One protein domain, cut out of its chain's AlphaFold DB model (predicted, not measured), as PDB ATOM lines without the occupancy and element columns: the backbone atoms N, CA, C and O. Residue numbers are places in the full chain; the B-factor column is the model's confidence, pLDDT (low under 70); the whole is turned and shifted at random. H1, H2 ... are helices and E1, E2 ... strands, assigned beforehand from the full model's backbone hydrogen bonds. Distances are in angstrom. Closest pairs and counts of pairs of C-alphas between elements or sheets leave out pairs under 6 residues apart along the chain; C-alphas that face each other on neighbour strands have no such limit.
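Overview. This is residues 185 to 243 of the 259 residues of an uncharacterized protein of candidate division Zixibacteria bacterium DG_27 (UniProt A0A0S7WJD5). The model is a rod: a long two-stranded hairpin of E1 and E2 makes one end, and helix H2 makes the other. Between them the short helix H1 sits near the base of the hairpin, where residues 185 to 186 also pair with E2; the turn of the hairpin, residues 208 to 213, and residues 235 to 243, of which 235 to 241 belong to H2, stick out. The printed part has 59 residues with two named helices and two named strands in the order H1, E1, E2, H2, and the sheet, order E1 - E2, is antiparallel. The class is mixed, helices and strands. The whole is loose, with a radius of gyration of the C-alphas of 14.6 A and spans of 55 by 16 by 15 A.

Along the chain. Begin at C-alpha 185, at (-2.530, -49.710, -24.761), and go on to H1, residues 192 to 196, 6.3 A long. E1, residues 200 to 209, starts at C-alpha 200, at (-11.325, -45.661, -22.879), and runs 27.9 A. E2, residues 212 to 221, runs 28.4 A back to C-alpha 221, at (-6.753, -46.539, -23.857). H2, residues 232 to 241, is 14.3 A long and ends at C-alpha 241, at (-13.190, -29.307, -12.085).

Arrangement. Look first at E1 and E2, a hairpin of antiparallel neighbour strands with 157 degrees between their directions. C-alphas 202 and 219 face each other at 4.6 A; N 201 and O 220 are within hydrogen-bond range at 2.9 A, as are N 214 and O 207 at 2.9 A. Residues 185 to 186 form a short antiparallel pairing with residues 220 to 221 of E2. For H1, find Cys 194: its C-alpha and that of Gly 200 are the closest of H1 and E1, 5.1 A apart. The closest C-alphas of H1 and E2 are those of Leu 195 and Leu 219, 7.6 A apart. H1 and H2 are close but not clearly touching, with the C-alphas of Glu 193 and Leu 234 closest at 7.7 A. E1 and H2 are apart. In H1 and H2 every O i to N i+4 pair is within hydrogen-bond range.

Size, cuts and confidence. The two C-alphas farthest apart are those of Ile 211 and Gly 243, 55.3 A. Without the stretches that stand free, the body of 44 residues spans 34 by 16 by 14 A. The printed part has no cut. The links from H1 to E1 and from E1 to E2 are tight, the one from E2 to H2, 10 residues, is short, and no link is long. The mean pLDDT of the printed part is 82.0, and residues 210 to 211 and 240 to 243 are under 70.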
ATOM      1  N   LYS A 185      -3.103 -48.836 -25.787       91.38
ATOM      2  CA  LYS A 185      -2.530 -49.710 -24.761       91.38
ATOM      3  C   LYS A 185      -3.629 -50.367 -23.950       91.38
ATOM      4  O   LYS A 185      -4.625 -49.734 -23.605       91.38
ATOM      5  N   GLU A 186      -3.435 -51.647 -23.664       91.62
ATOM      6  CA  GLU A 186      -4.261 -52.370 -22.706       91.62
ATOM      7  C   GLU A 186      -3.918 -51.895 -21.296       91.62
ATOM      8  O   GLU A 186      -2.742 -51.828 -20.941       91.62
ATOM      9  N   LEU A 187      -4.940 -51.587 -20.506       89.75
ATOM     10  CA  LEU A 187      -4.785 -51.226 -19.105       89.75
ATOM     11  C   LEU A 187      -4.836 -52.487 -18.238       89.75
ATOM     12  O   LEU A 187      -5.642 -53.391 -18.476       89.75
ATOM     13  N   GLY A 188      -3.979 -52.542 -17.215       84.06
ATOM     14  CA  GLY A 188      -3.950 -53.646 -16.246       84.06
ATOM     15  C   GLY A 188      -5.153 -53.669 -15.296       84.06
ATOM     16  O   GLY A 188      -5.436 -54.699 -14.687       84.06
ATOM     17  N   SER A 189      -5.878 -52.554 -15.198       86.25
ATOM     18  CA  SER A 189      -7.066 -52.355 -14.366       86.25
ATOM     19  C   SER A 189      -8.195 -51.687 -15.169       86.25
ATOM     20  O   SER A 189      -8.013 -51.297 -16.325       86.25
ATOM     21  N   GLN A 190      -9.388 -51.585 -14.574       88.12
ATOM     22  CA  GLN A 190     -10.551 -50.912 -15.168       88.12
ATOM     23  C   GLN A 190     -11.021 -49.756 -14.274       88.12
ATOM     24  O   GLN A 190     -12.090 -49.862 -13.678       88.12
ATOM     25  N   PRO A 191     -10.222 -48.684 -14.119       86.81
ATOM     26  CA  PRO A 191     -10.634 -47.542 -13.314       86.81
ATOM     27  C   PRO A 191     -11.840 -46.849 -13.952       86.81
ATOM     28  O   PRO A 191     -11.954 -46.769 -15.184       86.81
ATOM     29  N   GLU A 192     -12.738 -46.357 -13.106       83.00
ATOM     30  CA  GLU A 192     -14.025 -45.787 -13.503       83.00
ATOM     31  C   GLU A 192     -13.853 -44.575 -14.423       83.00
ATOM     32  O   GLU A 192     -14.522 -44.460 -15.451       83.00
ATOM     33  N   GLU A 193     -12.858 -43.733 -14.157       84.31
ATOM     34  CA  GLU A 193     -12.585 -42.546 -14.963       84.31
ATOM     35  C   GLU A 193     -12.190 -42.913 -16.398       84.31
ATOM     36  O   GLU A 193     -12.543 -42.220 -17.354       84.31
ATOM     37  N   CYS A 194     -11.490 -44.037 -16.583       86.75
ATOM     38  CA  CYS A 194     -11.172 -44.535 -17.919       86.75
ATOM     39  C   CYS A 194     -12.387 -45.186 -18.593       86.75
ATOM     40  O   CYS A 194     -12.505 -45.100 -19.813       86.75
ATOM     41  N   LEU A 195     -13.300 -45.810 -17.843       83.12
ATOM     42  CA  LEU A 195     -14.555 -46.333 -18.397       83.12
ATOM     43  C   LEU A 195     -15.460 -45.208 -18.911       83.12
ATOM     44  O   LEU A 195     -16.090 -45.375 -19.959       83.12
ATOM     45  N   SER A 196     -15.455 -44.061 -18.237       80.25
ATOM     46  CA  SER A 196     -16.210 -42.860 -18.621       80.25
ATOM     47  C   SER A 196     -15.487 -42.009 -19.674       80.25
ATOM     48  O   SER A 196     -16.120 -41.306 -20.457       80.25
ATOM     49  N   CYS A 197     -14.162 -42.123 -19.788       81.88
ATOM     50  CA  CYS A 197     -13.369 -41.399 -20.781       81.88
ATOM     51  C   CYS A 197     -13.761 -41.756 -22.229       81.88
ATOM     52  O   CYS A 197     -13.939 -42.929 -22.577       81.88
ATOM     53  N   ARG A 198     -13.793 -40.750 -23.120       79.38
ATOM     54  CA  ARG A 198     -14.030 -40.935 -24.569       79.38
ATOM     55  C   ARG A 198     -12.994 -41.833 -25.260       79.38
ATOM     56  O   ARG A 198     -13.298 -42.456 -26.269       79.38
ATOM     57  N   TRP A 199     -11.780 -41.911 -24.713       86.50
ATOM     58  CA  TRP A 199     -10.679 -42.714 -25.257       86.50
ATOM     59  C   TRP A 199     -10.569 -44.104 -24.623       86.50
ATOM     60  O   TRP A 199      -9.792 -44.927 -25.108       86.50
ATOM     61  N   GLY A 200     -11.306 -44.364 -23.542       90.50
ATOM     62  CA  GLY A 200     -11.325 -45.661 -22.879       90.50
ATOM     63  C   GLY A 200     -12.381 -46.575 -23.484       90.50
ATOM     64  O   GLY A 200     -13.574 -46.258 -23.498       90.50
ATOM     65  N   VAL A 201     -11.935 -47.720 -23.999       91.56
ATOM     66  CA  VAL A 201     -12.767 -48.663 -24.748       91.56
ATOM     67  C   VAL A 201     -12.594 -50.071 -24.215       91.56
ATOM     68  O   VAL A 201     -11.480 -50.558 -24.035       91.56
ATOM     69  N   LEU A 202     -13.712 -50.758 -23.997       91.00
ATOM     70  CA  LEU A 202     -13.691 -52.164 -23.627       91.00
ATOM     71  C   LEU A 202     -13.603 -53.042 -24.866       91.00
ATOM     72  O   LEU A 202     -14.384 -52.911 -25.805       91.00
ATOM     73  N   VAL A 203     -12.651 -53.963 -24.830       89.94
ATOM     74  CA  VAL A 203     -12.372 -54.907 -25.907       89.94
ATOM     75  C   VAL A 203     -12.820 -56.288 -25.467       89.94
ATOM     76  O   VAL A 203     -12.380 -56.788 -24.426       89.94
ATOM     77  N   ASP A 204     -13.665 -56.925 -26.274       89.44
ATOM     78  CA  ASP A 204     -14.090 -58.299 -26.037       89.44
ATOM     79  C   ASP A 204     -12.979 -59.259 -26.473       89.44
ATOM     80  O   ASP A 204     -12.739 -59.483 -27.660       89.44
ATOM     81  N   LYS A 205     -12.289 -59.854 -25.502       86.75
ATOM     82  CA  LYS A 205     -11.322 -60.922 -25.736       86.75
ATOM     83  C   LYS A 205     -12.031 -62.262 -25.768       86.75
ATOM     84  O   LYS A 205     -12.675 -62.645 -24.793       86.75
ATOM     85  N   VAL A 206     -11.865 -62.988 -26.865       86.44
ATOM     86  CA  VAL A 206     -12.387 -64.341 -27.043       86.44
ATOM     87  C   VAL A 206     -11.199 -65.277 -27.203       86.44
ATOM     88  O   VAL A 206     -10.494 -65.227 -28.209       86.44
ATOM     89  N   GLN A 207     -10.958 -66.102 -26.191       83.31
ATOM     90  CA  GLN A 207      -9.874 -67.073 -26.162       83.31
ATOM     91  C   GLN A 207     -10.439 -68.459 -26.455       83.31
ATOM     92  O   GLN A 207     -11.371 -68.908 -25.786       83.31
ATOM     93  N   LYS A 208      -9.900 -69.115 -27.485       77.75
ATOM     94  CA  LYS A 208     -10.311 -70.467 -27.876       77.75
ATOM     95  C   LYS A 208      -9.259 -71.465 -27.401       77.75
ATOM     96  O   LYS A 208      -8.216 -71.611 -28.033       77.75
ATOM     97  N   GLU A 209      -9.546 -72.173 -26.316       76.31
ATOM     98  CA  GLU A 209      -8.695 -73.247 -25.797       76.31
ATOM     99  C   GLU A 209      -9.373 -74.586 -26.033       76.31
ATOM    100  O   GLU A 209     -10.343 -74.862 -25.349       76.31
ATOM    101  N   ARG A 210      -8.870 -75.390 -26.987       68.12
ATOM    102  CA  ARG A 210      -9.245 -76.777 -27.381       68.12
ATOM    103  C   ARG A 210     -10.741 -77.182 -27.332       68.12
ATOM    104  O   ARG A 210     -11.228 -77.667 -28.345       68.12
ATOM    105  N   ILE A 211     -11.454 -77.003 -26.220       69.12
ATOM    106  CA  ILE A 211     -12.869 -77.341 -25.982       69.12
ATOM    107  C   ILE A 211     -13.688 -76.154 -25.408       69.12
ATOM    108  O   ILE A 211     -14.904 -76.121 -25.576       69.12
ATOM    109  N   GLN A 212     -13.065 -75.146 -24.784       74.00
ATOM    110  CA  GLN A 212     -13.751 -74.023 -24.130       74.00
ATOM    111  C   GLN A 212     -13.468 -72.670 -24.802       74.00
ATOM    112  O   GLN A 212     -12.356 -72.364 -25.241       74.00
ATOM    113  N   LEU A 213     -14.520 -71.850 -24.883       79.19
ATOM    114  CA  LEU A 213     -14.464 -70.460 -25.328       79.19
ATOM    115  C   LEU A 213     -14.568 -69.548 -24.109       79.19
ATOM    116  O   LEU A 213     -15.657 -69.332 -23.579       79.19
ATOM    117  N   THR A 214     -13.443 -68.972 -23.703       82.94
ATOM    118  CA  THR A 214     -13.410 -68.010 -22.601       82.94
ATOM    119  C   THR A 214     -13.573 -66.609 -23.166       82.94
ATOM    120  O   THR A 214     -12.795 -66.176 -24.020       82.94
ATOM    121  N   LYS A 215     -14.588 -65.879 -22.697       84.75
ATOM    122  CA  LYS A 215     -14.793 -64.478 -23.067       84.75
ATOM    123  C   LYS A 215     -14.504 -63.578 -21.871       84.75
ATOM    124  O   LYS A 215     -15.102 -63.751 -20.817       84.75
ATOM    125  N   ARG A 216     -13.645 -62.576 -22.047       88.00
ATOM    126  CA  ARG A 216     -13.366 -61.543 -21.034       88.00
ATOM    127  C   ARG A 216     -13.346 -60.160 -21.666       88.00
ATOM    128  O   ARG A 216     -13.158 -60.048 -22.871       88.00
ATOM    129  N   ARG A 217     -13.544 -59.114 -20.865       89.44
ATOM    130  CA  ARG A 217     -13.387 -57.724 -21.305       89.44
ATOM    131  C   ARG A 217     -12.125 -57.140 -20.705       89.44
ATOM    132  O   ARG A 217     -11.824 -57.383 -19.540       89.44
ATOM    133  N   THR A 218     -11.400 -56.385 -21.508       90.38
ATOM    134  CA  THR A 218     -10.210 -55.650 -21.074       90.38
ATOM    135  C   THR A 218     -10.335 -54.214 -21.530       90.38
ATOM    136  O   THR A 218     -10.797 -53.973 -22.646       90.38
ATOM    137  N   LEU A 219      -9.932 -53.277 -20.680       91.69
ATOM    138  CA  LEU A 219      -9.979 -51.860 -20.998       91.69
ATOM    139  C   LEU A 219      -8.734 -51.466 -21.788       91.69
ATOM    140  O   LEU A 219      -7.620 -51.860 -21.455       91.69
ATOM    141  N   PHE A 220      -8.941 -50.714 -22.859       92.88
ATOM    142  CA  PHE A 220      -7.894 -50.151 -23.694       92.88
ATOM    143  C   PHE A 220      -8.003 -48.633 -23.689       92.88
ATOM    144  O   PHE A 220      -9.095 -48.086 -23.836       92.88
ATOM    145  N   CYS A 221      -6.862 -47.961 -23.583       92.00
ATOM    146  CA  CYS A 221      -6.753 -46.539 -23.857       92.00
ATOM    147  C   CYS A 221      -6.334 -46.339 -25.314       92.00
ATOM    148  O   CYS A 221      -5.203 -46.654 -25.694       92.00
ATOM    149  N   LEU A 222      -7.228 -45.777 -26.126       90.06
ATOM    150  CA  LEU A 222      -6.984 -45.490 -27.545       90.06
ATOM    151  C   LEU A 222      -5.956 -44.373 -27.787       90.06
ATOM    152  O   LEU A 222      -5.498 -44.184 -28.908       90.06
ATOM    153  N   ARG A 223      -5.571 -43.633 -26.743       87.50
ATOM    154  CA  ARG A 223      -4.491 -42.633 -26.795       87.50
ATOM    155  C   ARG A 223      -3.108 -43.225 -26.507       87.50
ATOM    156  O   ARG A 223      -2.127 -42.496 -26.555       87.50
ATOM    157  N   GLY A 224      -3.022 -44.519 -26.194       89.00
ATOM    158  CA  GLY A 224      -1.749 -45.191 -25.936       89.00
ATOM    159  C   GLY A 224      -1.176 -44.974 -24.531       89.00
ATOM    160  O   GLY A 224      -0.029 -45.336 -24.284       89.00
ATOM    161  N   VAL A 225      -1.958 -44.420 -23.600       88.81
ATOM    162  CA  VAL A 225      -1.554 -44.273 -22.193       88.81
ATOM    163  C   VAL A 225      -1.682 -45.627 -21.495       88.81
ATOM    164  O   VAL A 225      -2.758 -46.220 -21.507       88.81
ATOM    165  N   ALA A 226      -0.591 -46.122 -20.910       86.75
ATOM    166  CA  ALA A 226      -0.565 -47.412 -20.216       86.75
ATOM    167  C   ALA A 226      -0.929 -47.304 -18.725       86.75
ATOM    168  O   ALA A 226      -1.531 -48.229 -18.183       86.75
ATOM    169  N   ASN A 227      -0.583 -46.182 -18.083       87.06
ATOM    170  CA  ASN A 227      -0.895 -45.908 -16.684       87.06
ATOM    171  C   ASN A 227      -1.949 -44.785 -16.573       87.06
ATOM    172  O   ASN A 227      -1.658 -43.648 -16.952       87.06
ATOM    173  N   PRO A 228      -3.166 -45.067 -16.071       85.56
ATOM    174  CA  PRO A 228      -4.222 -44.069 -15.888       85.56
ATOM    175  C   PRO A 228      -3.821 -42.860 -15.033       85.56
ATOM    176  O   PRO A 228      -4.291 -41.756 -15.302       85.56
ATOM    177  N   GLU A 229      -2.948 -43.048 -14.042       84.00
ATOM    178  CA  GLU A 229      -2.504 -41.981 -13.131       84.00
ATOM    179  C   GLU A 229      -1.639 -40.926 -13.836       84.00
ATOM    180  O   GLU A 229      -1.652 -39.754 -13.472       84.00
ATOM    181  N   GLU A 230      -0.946 -41.327 -14.901       83.88
ATOM    182  CA  GLU A 230      -0.097 -40.461 -15.726       83.88
ATOM    183  C   GLU A 230      -0.867 -39.859 -16.912       83.88
ATOM    184  O   GLU A 230      -0.282 -39.254 -17.809       83.88
ATOM    185  N   CYS A 231      -2.190 -40.048 -16.968       84.81
ATOM    186  CA  CYS A 231      -2.994 -39.588 -18.088       84.81
ATOM    187  C   CYS A 231      -3.127 -38.053 -18.068       84.81
ATOM    188  O   CYS A 231      -3.831 -37.512 -17.211       84.81
ATOM    189  N   PRO A 232      -2.558 -37.329 -19.054       81.00
ATOM    190  CA  PRO A 232      -2.583 -35.866 -19.059       81.00
ATOM    191  C   PRO A 232      -4.005 -35.303 -19.170       81.00
ATOM    192  O   PRO A 232      -4.285 -34.230 -18.652       81.00
ATOM    193  N   PHE A 233      -4.927 -36.042 -19.794       74.62
ATOM    194  CA  PHE A 233      -6.330 -35.639 -19.899       74.62
ATOM    195  C   PHE A 233      -7.063 -35.752 -18.570       74.62
ATOM    196  O   PHE A 233      -7.823 -34.863 -18.219       74.62
ATOM    197  N   LEU A 234      -6.821 -36.829 -17.821       76.12
ATOM    198  CA  LEU A 234      -7.442 -37.015 -16.516       76.12
ATOM    199  C   LEU A 234      -6.942 -35.953 -15.528       76.12
ATOM    200  O   LEU A 234      -7.725 -35.428 -14.743       76.12
ATOM    201  N   LEU A 235      -5.660 -35.591 -15.622       76.12
ATOM    202  CA  LEU A 235      -5.085 -34.472 -14.879       76.12
ATOM    203  C   LEU A 235      -5.706 -33.131 -15.298       76.12
ATOM    204  O   LEU A 235      -6.113 -32.368 -14.428       76.12
ATOM    205  N   ALA A 236      -5.848 -32.865 -16.600       75.44
ATOM    206  CA  ALA A 236      -6.478 -31.642 -17.103       75.44
ATOM    207  C   ALA A 236      -7.940 -31.505 -16.646       75.44
ATOM    208  O   ALA A 236      -8.307 -30.480 -16.082       75.44
ATOM    209  N   THR A 237      -8.752 -32.559 -16.778       70.50
ATOM    210  CA  THR A 237     -10.154 -32.547 -16.330       70.50
ATOM    211  C   THR A 237     -10.273 -32.350 -14.817       70.50
ATOM    212  O   THR A 237     -11.170 -31.646 -14.365       70.50
ATOM    213  N   LYS A 238      -9.356 -32.922 -14.021       71.38
ATOM    214  CA  LYS A 238      -9.301 -32.684 -12.567       71.38
ATOM    215  C   LYS A 238      -8.921 -31.242 -12.224       71.38
ATOM    216  O   LYS A 238      -9.421 -30.702 -11.242       71.38
ATOM    217  N   LEU A 239      -8.044 -30.615 -13.008       70.44
ATOM    218  CA  LEU A 239      -7.659 -29.213 -12.819       70.44
ATOM    219  C   LEU A 239      -8.808 -28.257 -13.176       70.44
ATOM    220  O   LEU A 239      -9.051 -27.305 -12.436       70.44
ATOM    221  N   GLU A 240      -9.550 -28.554 -14.245       66.31
ATOM    222  CA  GLU A 240     -10.739 -27.804 -14.667       66.31
ATOM    223  C   GLU A 240     -11.882 -27.909 -13.643       66.31
ATOM    224  O   GLU A 240     -12.483 -26.897 -13.284       66.31
ATOM    225  N   SER A 241     -12.147 -29.105 -13.103       59.22
ATOM    226  CA  SER A 241     -13.190 -29.307 -12.085       59.22
ATOM    227  C   SER A 241     -12.828 -28.755 -10.702       59.22
ATOM    228  O   SER A 241     -13.720 -28.474  -9.905       59.22
ATOM    229  N   SER A 242     -11.537 -28.539 -10.427       56.47
ATOM    230  CA  SER A 242     -11.050 -27.928  -9.179       56.47
ATOM    231  C   SER A 242     -11.035 -26.390  -9.215       56.47
ATOM    232  O   SER A 242     -10.476 -25.763  -8.317       56.47
ATOM    233  N   GLY A 243     -11.622 -25.762 -10.243       43.16
ATOM    234  CA  GLY A 243     -11.748 -24.303 -10.341       43.16
ATOM    235  C   GLY A 243     -10.430 -23.560 -10.583       43.16
ATOM    236  O   GLY A 243     -10.366 -22.346 -10.394       43.16
TER     237      GLY A 243